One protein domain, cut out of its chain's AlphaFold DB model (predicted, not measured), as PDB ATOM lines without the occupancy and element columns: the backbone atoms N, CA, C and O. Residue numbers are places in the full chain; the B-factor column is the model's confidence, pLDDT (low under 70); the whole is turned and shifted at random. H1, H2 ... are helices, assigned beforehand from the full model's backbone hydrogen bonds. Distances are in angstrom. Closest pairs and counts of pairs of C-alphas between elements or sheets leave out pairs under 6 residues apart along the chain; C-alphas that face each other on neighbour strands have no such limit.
ATOM      1  N   TRP A  15     -47.502  20.839   1.037       36.06
ATOM      2  CA  TRP A  15     -48.069  19.483   1.057       36.06
ATOM      3  C   TRP A  15     -47.578  18.657   2.253       36.06
ATOM      4  O   TRP A  15     -48.344  17.866   2.816       36.06
ATOM      5  N   LEU A  16     -46.341  18.905   2.697       41.53
ATOM      6  CA  LEU A  16     -45.783  18.322   3.918       41.53
ATOM      7  C   LEU A  16     -46.522  18.822   5.168       41.53
ATOM      8  O   LEU A  16     -46.878  18.014   6.026       41.53
ATOM      9  N   GLU A  17     -46.851  20.116   5.234       42.78
ATOM     10  CA  GLU A  17     -47.636  20.691   6.339       42.78
ATOM     11  C   GLU A  17     -49.034  20.050   6.449       42.78
ATOM     12  O   GLU A  17     -49.458  19.656   7.534       42.78
ATOM     13  N   ASN A  18     -49.719  19.838   5.320       36.88
ATOM     14  CA  ASN A  18     -51.085  19.294   5.290       36.88
ATOM     15  C   ASN A  18     -51.187  17.781   5.559       36.88
ATOM     16  O   ASN A  18     -52.259  17.279   5.918       36.88
ATOM     17  N   SER A  19     -50.102  17.033   5.349       36.34
ATOM     18  CA  SER A  19     -50.070  15.585   5.596       36.34
ATOM     19  C   SER A  19     -49.730  15.280   7.057       36.34
ATOM     20  O   SER A  19     -50.303  14.367   7.650       36.34
ATOM     21  N   VAL A  20     -48.884  16.112   7.674       42.00
ATOM     22  CA  VAL A  20     -48.566  16.054   9.108       42.00
ATOM     23  C   VAL A  20     -49.750  16.521   9.960       42.00
ATOM     24  O   VAL A  20     -50.104  15.832  10.914       42.00
ATOM     25  N   GLN A  21     -50.458  17.587   9.565       41.62
ATOM     26  CA  GLN A  21     -51.658  18.057  10.282       41.62
ATOM     27  C   GLN A  21     -52.779  17.006  10.359       41.62
ATOM     28  O   GLN A  21     -53.539  16.958  11.328       41.62
ATOM     29  N   ARG A  22     -52.874  16.108   9.368       37.19
ATOM     30  CA  ARG A  22     -53.845  15.001   9.393       37.19
ATOM     31  C   ARG A  22     -53.441  13.849  10.315       37.19
ATOM     32  O   ARG A  22     -54.329  13.178  10.832       37.19
ATOM     33  N   ALA A  23     -52.148  13.657  10.577       42.78
ATOM     34  CA  ALA A  23     -51.664  12.719  11.594       42.78
ATOM     35  C   ALA A  23     -51.727  13.308  13.021       42.78
ATOM     36  O   ALA A  23     -51.846  12.564  13.995       42.78
ATOM     37  N   GLU A  24     -51.710  14.638  13.154       46.56
ATOM     38  CA  GLU A  24     -51.858  15.356  14.431       46.56
ATOM     39  C   GLU A  24     -53.275  15.252  15.028       46.56
ATOM     40  O   GLU A  24     -53.437  15.329  16.247       46.56
ATOM     41  N   CYS A  25     -54.301  14.996  14.208       36.41
ATOM     42  CA  CYS A  25     -55.703  14.979  14.648       36.41
ATOM     43  C   CYS A  25     -56.168  13.691  15.357       36.41
ATOM     44  O   CYS A  25     -57.319  13.627  15.792       36.41
ATOM     45  N   SER A  26     -55.331  12.659  15.501       42.84
ATOM     46  CA  SER A  26     -55.775  11.375  16.072       42.84
ATOM     47  C   SER A  26     -54.844  10.766  17.120       42.84
ATOM     48  O   SER A  26     -54.903   9.557  17.356       42.84
ATOM     49  N   SER A  27     -54.003  11.565  17.788       45.66
ATOM     50  CA  SER A  27     -53.229  11.037  18.915       45.66
ATOM     51  C   SER A  27     -54.112  10.847  20.152       45.66
ATOM     52  O   SER A  27     -54.716  11.767  20.707       45.66
ATOM     53  N   THR A  28     -54.187   9.594  20.582       51.16
ATOM     54  CA  THR A  28     -54.880   9.076  21.761       51.16
ATOM     55  C   THR A  28     -54.889  10.025  22.973       51.16
ATOM     56  O   THR A  28     -53.881  10.219  23.648       51.16
ATOM     57  N   GLY A  29     -56.069  10.540  23.332       58.91
ATOM     58  CA  GLY A  29     -56.320  11.127  24.654       58.91
ATOM     59  C   GLY A  29     -55.965  12.607  24.839       58.91
ATOM     60  O   GLY A  29     -55.789  13.024  25.984       58.91
ATOM     61  N   GLY A  30     -55.879  13.389  23.757       76.19
ATOM     62  CA  GLY A  30     -55.750  14.853  23.816       76.19
ATOM     63  C   GLY A  30     -54.373  15.352  24.253       76.19
ATOM     64  O   GLY A  30     -54.256  16.484  24.714       76.19
ATOM     65  N   LYS A  31     -53.344  14.500  24.167       84.38
ATOM     66  CA  LYS A  31     -51.953  14.883  24.417       84.38
ATOM     67  C   LYS A  31     -51.290  15.331  23.110       84.38
ATOM     68  O   LYS A  31     -51.544  14.719  22.074       84.38
ATOM     69  N   PRO A  32     -50.423  16.352  23.154       86.62
ATOM     70  CA  PRO A  32     -49.738  16.837  21.966       86.62
ATOM     71  C   PRO A  32     -48.663  15.845  21.505       86.62
ATOM     72  O   PRO A  32     -48.105  15.099  22.312       86.62
ATOM     73  N   TRP A  33     -48.332  15.862  20.211       84.06
ATOM     74  CA  TRP A  33     -47.351  14.943  19.616       84.06
ATOM     75  C   TRP A  33     -45.992  14.991  20.337       84.06
ATOM     76  O   TRP A  33     -45.392  13.947  20.602       84.06
ATOM     77  N   TRP A  34     -45.552  16.188  20.751       86.69
ATOM     78  CA  TRP A  34     -44.264  16.382  21.419       86.69
ATOM     79  C   TRP A  34     -44.181  15.615  22.736       86.69
ATOM     80  O   TRP A  34     -43.104  15.165  23.121       86.69
ATOM     81  N   TYR A  35     -45.317  15.406  23.412       90.19
ATOM     82  CA  TYR A  35     -45.374  14.635  24.649       90.19
ATOM     83  C   TYR A  35     -45.027  13.166  24.385       90.19
ATOM     84  O   TYR A  35     -44.286  12.562  25.153       90.19
ATOM     85  N   HIS A  36     -45.530  12.582  23.297       87.38
ATOM     86  CA  HIS A  36     -45.253  11.185  22.948       87.38
ATOM     87  C   HIS A  36     -43.798  10.982  22.530       87.38
ATOM     88  O   HIS A  36     -43.170   9.983  22.890       87.38
ATOM     89  N   LEU A  37     -43.238  11.964  21.823       84.69
ATOM     90  CA  LEU A  37     -41.828  11.941  21.467       84.69
ATOM     91  C   LEU A  37     -40.938  12.075  22.714       84.69
ATOM     92  O   LEU A  37     -39.980  11.318  22.896       84.69
ATOM     93  N   ALA A  38     -41.309  12.979  23.623       87.00
ATOM     94  CA  ALA A  38     -40.640  13.157  24.904       87.00
ATOM     95  C   ALA A  38     -40.735  11.903  25.785       87.00
ATOM     96  O   ALA A  38     -39.770  11.570  26.463       87.00
ATOM     97  N   GLU A  39     -41.858  11.183  25.774       86.56
ATOM     98  CA  GLU A  39     -42.062   9.990  26.609       86.56
ATOM     99  C   GLU A  39     -41.035   8.900  26.295       86.56
ATOM    100  O   GLU A  39     -40.578   8.203  27.201       86.56
ATOM    101  N   SER A  40     -40.613   8.819  25.034       81.81
ATOM    102  CA  SER A  40     -39.644   7.826  24.574       81.81
ATOM    103  C   SER A  40     -38.191   8.254  24.797       81.81
ATOM    104  O   SER A  40     -37.369   7.432  25.197       81.81
ATOM    105  N   ARG A  41     -37.846   9.526  24.538       81.50
ATOM    106  CA  ARG A  41     -36.437   9.974  24.512       81.50
ATOM    107  C   ARG A  41     -36.036  10.889  25.667       81.50
ATOM    108  O   ARG A  41     -34.861  10.946  26.012       81.50
ATOM    109  N   MET A  42     -36.988  11.599  26.266       85.00
ATOM    110  CA  MET A  42     -36.754  12.638  27.276       85.00
ATOM    111  C   MET A  42     -37.748  12.490  28.441       85.00
ATOM    112  O   MET A  42     -38.625  13.339  28.636       85.00
ATOM    113  N   PRO A  43     -37.635  11.421  29.250       86.44
ATOM    114  CA  PRO A  43     -38.622  11.113  30.285       86.44
ATOM    115  C   PRO A  43     -38.746  12.217  31.343       86.44
ATOM    116  O   PRO A  43     -39.828  12.422  31.895       86.44
ATOM    117  N   ASP A  44     -37.675  12.965  31.611       88.44
ATOM    118  CA  ASP A  44     -37.709  14.073  32.569       88.44
ATOM    119  C   ASP A  44     -38.546  15.254  32.071       88.44
ATOM    120  O   ASP A  44     -39.262  15.869  32.864       88.44
ATOM    121  N   LEU A  45     -38.567  15.505  30.757       89.06
ATOM    122  CA  LEU A  45     -39.472  16.488  30.165       89.06
ATOM    123  C   LEU A  45     -40.937  16.073  30.366       89.06
ATOM    124  O   LEU A  45     -41.780  16.902  30.704       89.06
ATOM    125  N   CYS A  46     -41.241  14.777  30.251       89.94
ATOM    126  CA  CYS A  46     -42.581  14.259  30.528       89.94
ATOM    127  C   CYS A  46     -42.972  14.357  32.001       89.94
ATOM    128  O   CYS A  46     -44.128  14.661  32.310       89.94
ATOM    129  N   LYS A  47     -42.047  14.091  32.930       92.06
ATOM    130  CA  LYS A  47     -42.309  14.271  34.367       92.06
ATOM    131  C   LYS A  47     -42.666  15.722  34.664       92.06
ATOM    132  O   LYS A  47     -43.660  15.966  35.347       92.06
ATOM    133  N   GLU A  48     -41.913  16.659  34.096       93.38
ATOM    134  CA  GLU A  48     -42.144  18.088  34.284       93.38
ATOM    135  C   GLU A  48     -43.465  18.542  33.657       93.38
ATOM    136  O   GLU A  48     -44.275  19.196  34.311       93.38
ATOM    137  N   ALA A  49     -43.768  18.089  32.441       92.88
ATOM    138  CA  ALA A  49     -45.046  18.354  31.792       92.88
ATOM    139  C   ALA A  49     -46.242  17.841  32.615       92.88
ATOM    140  O   ALA A  49     -47.239  18.541  32.789       92.88
ATOM    141  N   ASN A  50     -46.136  16.637  33.187       92.88
ATOM    142  CA  ASN A  50     -47.166  16.092  34.073       92.88
ATOM    143  C   ASN A  50     -47.257  16.844  35.410       92.88
ATOM    144  O   ASN A  50     -48.348  16.936  35.977       92.88
ATOM    145  N   ARG A  51     -46.140  17.368  35.930       95.44
ATOM    146  CA  ARG A  51     -46.122  18.223  37.126       95.44
ATOM    147  C   ARG A  51     -46.884  19.521  36.862       95.44
ATOM    148  O   ARG A  51     -47.787  19.842  37.629       95.44
ATOM    149  N   LEU A  52     -46.584  20.202  35.756       94.06
ATOM    150  CA  LEU A  52     -47.274  21.425  35.336       94.06
ATOM    151  C   LEU A  52     -48.759  21.182  35.063       94.06
ATOM    152  O   LEU A  52     -49.595  21.987  35.457       94.06
ATOM    153  N   LEU A  53     -49.114  20.038  34.474       93.44
ATOM    154  CA  LEU A  53     -50.514  19.680  34.265       93.44
ATOM    155  C   LEU A  53     -51.284  19.540  35.582       93.44
ATOM    156  O   LEU A  53     -52.403  20.036  35.696       93.44
ATOM    157  N   LYS A  54     -50.699  18.869  36.583       93.25
ATOM    158  CA  LYS A  54     -51.307  18.750  37.919       93.25
ATOM    159  C   LYS A  54     -51.468  20.112  38.583       93.25
ATOM    160  O   LYS A  54     -52.510  20.366  39.177       93.25
ATOM    161  N   GLU A  55     -50.463  20.968  38.451       93.62
ATOM    162  CA  GLU A  55     -50.505  22.323  38.990       93.62
ATOM    163  C   GLU A  55     -51.601  23.160  38.323       93.62
ATOM    164  O   GLU A  55     -52.385  23.804  39.011       93.62
ATOM    165  N   GLN A  56     -51.755  23.058  37.001       91.75
ATOM    166  CA  GLN A  56     -52.829  23.734  36.279       91.75
ATOM    167  C   GLN A  56     -54.215  23.263  36.747       91.75
ATOM    168  O   GLN A  56     -55.107  24.084  36.937       91.75
ATOM    169  N   TYR A  57     -54.402  21.962  36.998       91.38
ATOM    170  CA  TYR A  57     -55.652  21.462  37.587       91.38
ATOM    171  C   TYR A  57     -55.895  21.982  39.011       91.38
ATOM    172  O   TYR A  57     -57.047  22.211  39.375       91.38
ATOM    173  N   ARG A  58     -54.838  22.159  39.814       93.06
ATOM    174  CA  ARG A  58     -54.936  22.726  41.166       93.06
ATOM    175  C   ARG A  58     -55.380  24.188  41.117       93.06
ATOM    176  O   ARG A  58     -56.344  24.542  41.784       93.06
ATOM    177  N   LEU A  59     -54.742  24.999  40.273       91.00
ATOM    178  CA  LEU A  59     -55.070  26.418  40.105       91.00
ATOM    179  C   LEU A  59     -56.500  26.630  39.597       91.00
ATOM    180  O   LEU A  59     -57.198  27.519  40.066       91.00
ATOM    181  N   GLU A  60     -56.975  25.790  38.679       91.12
ATOM    182  CA  GLU A  60     -58.361  25.857  38.196       91.12
ATOM    183  C   GLU A  60     -59.392  25.498  39.270       91.12
ATOM    184  O   GLU A  60     -60.490  26.052  39.286       91.12
ATOM    185  N   ALA A  61     -59.048  24.591  40.189       89.62
ATOM    186  CA  ALA A  61     -59.908  24.287  41.329       89.62
ATOM    187  C   ALA A  61     -60.010  25.473  42.305       89.62
ATOM    188  O   ALA A  61     -61.054  25.650  42.926       89.62
ATOM    189  N   GLU A  62     -58.952  26.281  42.417       90.12
ATOM    190  CA  GLU A  62     -58.902  27.481  43.262       90.12
ATOM    191  C   GLU A  62     -59.592  28.689  42.600       90.12
ATOM    192  O   GLU A  62     -60.308  29.429  43.271       90.12
ATOM    193  N   LEU A  63     -59.420  28.874  41.284       88.19
ATOM    194  CA  LEU A  63     -59.939  30.023  40.524       88.19
ATOM    195  C   LEU A  63     -61.364  29.820  39.979       88.19
ATOM    196  O   LEU A  63     -62.006  30.780  39.566       88.19
ATOM    197  N   GLY A  64     -61.863  28.582  39.935       84.38
ATOM    198  CA  GLY A  64     -63.190  28.256  39.398       84.38
ATOM    199  C   GLY A  64     -63.298  28.302  37.866       84.38
ATOM    200  O   GLY A  64     -64.334  27.932  37.311       84.38
ATOM    201  N   GLU A  65     -62.234  28.696  37.169       85.19
ATOM    202  CA  GLU A  65     -62.144  28.689  35.711       85.19
ATOM    203  C   GLU A  65     -61.727  27.307  35.203       85.19
ATOM    204  O   GLU A  65     -60.748  26.730  35.667       85.19
ATOM    205  N   LYS A  66     -62.455  26.762  34.224       85.19
ATOM    206  CA  LYS A  66     -62.140  25.459  33.623       85.19
ATOM    207  C   LYS A  66     -61.665  25.649  32.194       85.19
ATOM    208  O   LYS A  66     -62.447  26.046  31.334       85.19
ATOM    209  N   THR A  67     -60.413  25.294  31.927       85.69
ATOM    210  CA  THR A  67     -59.883  25.253  30.555       85.69
ATOM    211  C   THR A  67     -60.000  23.850  29.966       85.69
ATOM    212  O   THR A  67     -60.066  22.848  30.695       85.69
ATOM    213  N   THR A  68     -60.006  23.734  28.639       87.62
ATOM    214  CA  THR A  68     -59.973  22.414  27.997       87.62
ATOM    215  C   THR A  68     -58.618  21.743  28.223       87.62
ATOM    216  O   THR A  68     -57.597  22.397  28.433       87.62
ATOM    217  N   THR A  69     -58.571  20.410  28.191       85.88
ATOM    218  CA  THR A  69     -57.301  19.676  28.331       85.88
ATOM    219  C   THR A  69     -56.292  20.069  27.248       85.88
ATOM    220  O   THR A  69     -55.103  20.162  27.531       85.88
ATOM    221  N   GLU A  70     -56.767  20.365  26.041       87.19
ATOM    222  CA  GLU A  70     -55.948  20.860  24.934       87.19
ATOM    223  C   GLU A  70     -55.335  22.236  25.235       87.19
ATOM    224  O   GLU A  70     -54.127  22.413  25.085       87.19
ATOM    225  N   GLN A  71     -56.121  23.178  25.771       87.69
ATOM    226  CA  GLN A  71     -55.619  24.489  26.205       87.69
ATOM    227  C   GLN A  71     -54.550  24.357  27.295       87.69
ATOM    228  O   GLN A  71     -53.519  25.030  27.230       87.69
ATOM    229  N   LYS A  72     -54.746  23.450  28.265       89.81
ATOM    230  CA  LYS A  72     -53.726  23.156  29.284       89.81
ATOM    231  C   LYS A  72     -52.429  22.680  28.644       89.81
ATOM    232  O   LYS A  72     -51.366  23.195  28.973       89.81
ATOM    233  N   TRP A  73     -52.504  21.719  27.726       91.00
ATOM    234  CA  TRP A  73     -51.322  21.192  27.047       91.00
ATOM    235  C   TRP A  73     -50.621  22.227  26.176       91.00
ATOM    236  O   TRP A  73     -49.392  22.263  26.179       91.00
ATOM    237  N   SER A  74     -51.374  23.085  25.487       89.31
ATOM    238  CA  SER A  74     -50.807  24.198  24.726       89.31
ATOM    239  C   SER A  74     -50.038  25.148  25.645       89.31
ATOM    240  O   SER A  74     -48.883  25.457  25.370       89.31
ATOM    241  N   ARG A  75     -50.637  25.552  26.776       90.25
ATOM    242  CA  ARG A  75     -49.988  26.428  27.763       90.25
ATOM    243  C   ARG A  75     -48.719  25.799  28.339       90.25
ATOM    244  O   ARG A  75     -47.693  26.463  28.426       90.25
ATOM    245  N   ILE A  76     -48.783  24.517  28.700       92.25
ATOM    246  CA  ILE A  76     -47.635  23.756  29.208       92.25
ATOM    247  C   ILE A  76     -46.532  23.675  28.150       92.25
ATOM    248  O   ILE A  76     -45.368  23.856  28.484       92.25
ATOM    249  N   GLY A  77     -46.883  23.430  26.885       90.31
ATOM    250  CA  GLY A  77     -45.926  23.394  25.781       90.31
ATOM    251  C   GLY A  77     -45.170  24.715  25.633       90.31
ATOM    252  O   GLY A  77     -43.942  24.706  25.593       90.31
ATOM    253  N   THR A  78     -45.885  25.844  25.634       91.69
ATOM    254  CA  THR A  78     -45.271  27.181  25.596       91.69
ATOM    255  C   THR A  78     -44.372  27.416  26.807       91.69
ATOM    256  O   THR A  78     -43.199  27.741  26.648       91.69
ATOM    257  N   GLN A  79     -44.879  27.148  28.013       92.94
ATOM    258  CA  GLN A  79     -44.128  27.330  29.254       92.94
ATOM    259  C   GLN A  79     -42.845  26.488  29.287       92.94
ATOM    260  O   GLN A  79     -41.794  26.960  29.710       92.94
ATOM    261  N   LEU A  80     -42.906  25.232  28.847       92.44
ATOM    262  CA  LEU A  80     -41.738  24.361  28.829       92.44
ATOM    263  C   LEU A  80     -40.724  24.768  27.755       92.44
ATOM    264  O   LEU A  80     -39.523  24.642  27.991       92.44
ATOM    265  N   ARG A  81     -41.184  25.277  26.607       92.50
ATOM    266  CA  ARG A  81     -40.315  25.812  25.551       92.50
ATOM    267  C   ARG A  81     -39.572  27.064  26.024       92.50
ATOM    268  O   ARG A  81     -38.393  27.207  25.724       92.50
ATOM    269  N   GLU A  82     -40.224  27.908  26.820       92.50
ATOM    270  CA  GLU A  82     -39.597  29.065  27.472       92.50
ATOM    271  C   GLU A  82     -38.608  28.650  28.574       92.50
ATOM    272  O   GLU A  82     -37.511  29.194  28.666       92.50
ATOM    273  N   GLN A  83     -38.961  27.662  29.402       91.94
ATOM    274  CA  GLN A  83     -38.113  27.217  30.516       91.94
ATOM    275  C   GLN A  83     -36.912  26.374  30.079       91.94
ATOM    276  O   GLN A  83     -35.876  26.369  30.746       91.94
ATOM    277  N   LYS A  84     -37.064  25.584  29.012       90.19
ATOM    278  CA  LYS A  84     -36.076  24.600  28.549       90.19
ATOM    279  C   LYS A  84     -35.929  24.648  27.020       90.19
ATOM    280  O   LYS A  84     -36.155  23.626  26.363       90.19
ATOM    281  N   PRO A  85     -35.505  25.787  26.442       89.06
ATOM    282  CA  PRO A  85     -35.439  25.964  24.991       89.06
ATOM    283  C   PRO A  85     -34.553  24.912  24.313       89.06
ATOM    284  O   PRO A  85     -35.001  24.248  23.386       89.06
ATOM    285  N   ALA A  86     -33.360  24.637  24.853       87.06
ATOM    286  CA  ALA A  86     -32.436  23.644  24.292       87.06
ATOM    287  C   ALA A  86     -33.010  22.210  24.250       87.06
ATOM    288  O   ALA A  86     -32.723  21.431  23.337       87.06
ATOM    289  N   VAL A  87     -33.849  21.848  25.229       86.56
ATOM    290  CA  VAL A  87     -34.503  20.530  25.267       86.56
ATOM    291  C   VAL A  87     -35.575  20.447  24.183       86.56
ATOM    292  O   VAL A  87     -35.665  19.437  23.488       86.56
ATOM    293  N   PHE A  88     -36.351  21.518  23.989       86.38
ATOM    294  CA  PHE A  88     -37.338  21.581  22.910       86.38
ATOM    295  C   PHE A  88     -36.697  21.642  21.531       86.38
ATOM    296  O   PHE A  88     -37.180  20.967  20.634       86.38
ATOM    297  N   GLU A  89     -35.578  22.342  21.360       86.50
ATOM    298  CA  GLU A  89     -34.824  22.310  20.104       86.50
ATOM    299  C   GLU A  89     -34.355  20.893  19.762       86.50
ATOM    300  O   GLU A  89     -34.456  20.457  18.613       86.50
ATOM    301  N   SER A  90     -33.878  20.148  20.761       85.19
ATOM    302  CA  SER A  90     -33.497  18.741  20.594       85.19
ATOM    303  C   SER A  90     -34.701  17.877  20.218       85.19
ATOM    304  O   SER A  90     -34.592  16.968  19.394       85.19
ATOM    305  N   LEU A  91     -35.868  18.176  20.787       85.94
ATOM    306  CA  LEU A  91     -37.103  17.456  20.515       85.94
ATOM    307  C   LEU A  91     -37.658  17.770  19.118       85.94
ATOM    308  O   LEU A  91     -38.064  16.852  18.414       85.94
ATOM    309  N   ASP A  92     -37.584  19.025  18.676       85.81
ATOM    310  CA  ASP A  92     -37.952  19.453  17.324       85.81
ATOM    311  C   ASP A  92     -36.989  18.866  16.270       85.81
ATOM    312  O   ASP A  92     -37.389  18.542  15.149       85.81
ATOM    313  N   ARG A  93     -35.695  18.707  16.599       84.38
ATOM    314  CA  ARG A  93     -34.730  17.984  15.744       84.38
ATOM    315  C   ARG A  93     -35.102  16.512  15.617       84.38
ATOM    316  O   ARG A  93     -35.120  15.988  14.506       84.38
ATOM    317  N   LEU A  94     -35.423  15.866  16.736       83.81
ATOM    318  CA  LEU A  94     -35.847  14.470  16.748       83.81
ATOM    319  C   LEU A  94     -37.156  14.275  15.972       83.81
ATOM    320  O   LEU A  94     -37.283  13.307  15.230       83.81
ATOM    321  N   GLU A  95     -38.104  15.202  16.093       85.44
ATOM    322  CA  GLU A  95     -39.348  15.166  15.327       85.44
ATOM    323  C   GLU A  95     -39.074  15.210  13.824       85.44
ATOM    324  O   GLU A  95     -39.586  14.378  13.077       85.44
ATOM    325  N   ARG A  96     -38.239  16.158  13.382       82.62
ATOM    326  CA  ARG A  96     -37.836  16.262  11.976       82.62
ATOM    327  C   ARG A  96     -37.169  14.982  11.493       82.62
ATOM    328  O   ARG A  96     -37.538  14.488  10.434       82.62
ATOM    329  N   HIS A  97     -36.258  14.419  12.286       82.12
ATOM    330  CA  HIS A  97     -35.603  13.149  11.969       82.12
ATOM    331  C   HIS A  97     -36.629  12.036  11.759       82.12
ATOM    332  O   HIS A  97     -36.669  11.426  10.695       82.12
ATOM    333  N   VAL A  98     -37.526  11.826  12.725       81.94
ATOM    334  CA  VAL A  98     -38.583  10.809  12.633       81.94
ATOM    335  C   VAL A  98     -39.452  11.032  11.395       81.94
ATOM    336  O   VAL A  98     -39.712  10.079  10.664       81.94
ATOM    337  N   LYS A  99     -39.862  12.272  11.107       79.44
ATOM    338  CA  LYS A  99     -40.682  12.591   9.927       79.44
ATOM    339  C   LYS A  99     -39.983  12.223   8.618       79.44
ATOM    340  O   LYS A  99     -40.623  11.609   7.770       79.44
ATOM    341  N   ILE A 100     -38.694  12.532   8.472       77.75
ATOM    342  CA  ILE A 100     -37.921  12.219   7.257       77.75
ATOM    343  C   ILE A 100     -37.922  10.710   6.988       77.75
ATOM    344  O   ILE A 100     -38.255  10.279   5.884       77.75
ATOM    345  N   TRP A 101     -37.637   9.902   8.010       79.19
ATOM    346  CA  TRP A 101     -37.610   8.442   7.870       79.19
ATOM    347  C   TRP A 101     -38.998   7.813   7.754       79.19
ATOM    348  O   TRP A 101     -39.130   6.754   7.154       79.19
ATOM    349  N   THR A 102     -40.037   8.452   8.296       79.75
ATOM    350  CA  THR A 102     -41.416   7.940   8.204       79.75
ATOM    351  C   THR A 102     -42.035   8.220   6.833       79.75
ATOM    352  O   THR A 102     -42.786   7.398   6.320       79.75
ATOM    353  N   VAL A 103     -41.734   9.377   6.234       77.94
ATOM    354  CA  VAL A 103     -42.261   9.783   4.919       77.94
ATOM    355  C   VAL A 103     -41.430   9.202   3.765       77.94
ATOM    356  O   VAL A 103     -41.922   9.129   2.641       77.94
ATOM    357  N   CYS A 104     -40.208   8.725   4.037       75.44
ATOM    358  CA  CYS A 104     -39.288   8.168   3.039       75.44
ATOM    359  C   CYS A 104     -39.037   9.127   1.862       75.44
ATOM    360  O   CYS A 104     -39.014   8.713   0.700       75.44
TER     361      CYS A 104
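AT A GLANCE: This is residues 15 to 104 of the 226 residues of an uncharacterized protein of Exophiala dermatitidis (strain ATCC 34100 / CBS 525.76 / NIH/UT8656) (UniProt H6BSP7). Two long helices, H3 and H5, slope away from each other as a wide V, with the shorter H2 and H4 in the middle bridging its narrow end. H1 sits near H5, and residues 58 to 64 stick out at the far end of H3's arm. The printed part has 90 residues with five named helices, H1 to H5 in chain order, and no named strand; the class is all helix. It is only just compact, close to loose, with a radius of gyration of the C-alphas of 14.4 A, and elongated, spanning 49 by 26 by 19 A.

IN THESE COORDINATES: H3, residues 43 to 63, is 30.3 A long and begins at C-alpha 43 (-38.622, 11.113, 30.285). H4 is residues 69 to 83, 20.7 A, and H2 residues 33 to 41, 13.0 A. H5, residues 85 to 103, measures 26.7 A and ends at C-alpha 103 (-42.261, 9.783, 4.919). H1, residues 15 to 24, measures 14.5 A.

HOW THE PARTS SIT: H3 touches H4 with residues 49 to 56 alone, at a steep tilt of 58 degrees, opposite ways; the closest C-alphas, of Ala 49 and Ile 76, are 6.5 A apart. H2 and H3 form a helical hairpin at 45 degrees, with C-alphas 39 and 46 closest at 5.8 A. H2 touches H5 about perpendicular, 83 degrees, closest at C-alphas 38 and 91, 7.1 A. H4 and H5 only just touch, only at the corner, with 3 pairs of C-alphas within 8 A. H3 and H5 are only just apart, 8.1 A at the closest. Every O i to N i+4 pair is within hydrogen-bond range in H3, H4 and H5, against 4 of 6 in H1 and 4 of 5 in H2.

THE WHOLE: The C-alphas of Glu 62 and Cys 104, the two farthest apart, are 48.7 A apart. The printed part has no cut and no long link. Residues 15 to 29 are under 70 in pLDDT.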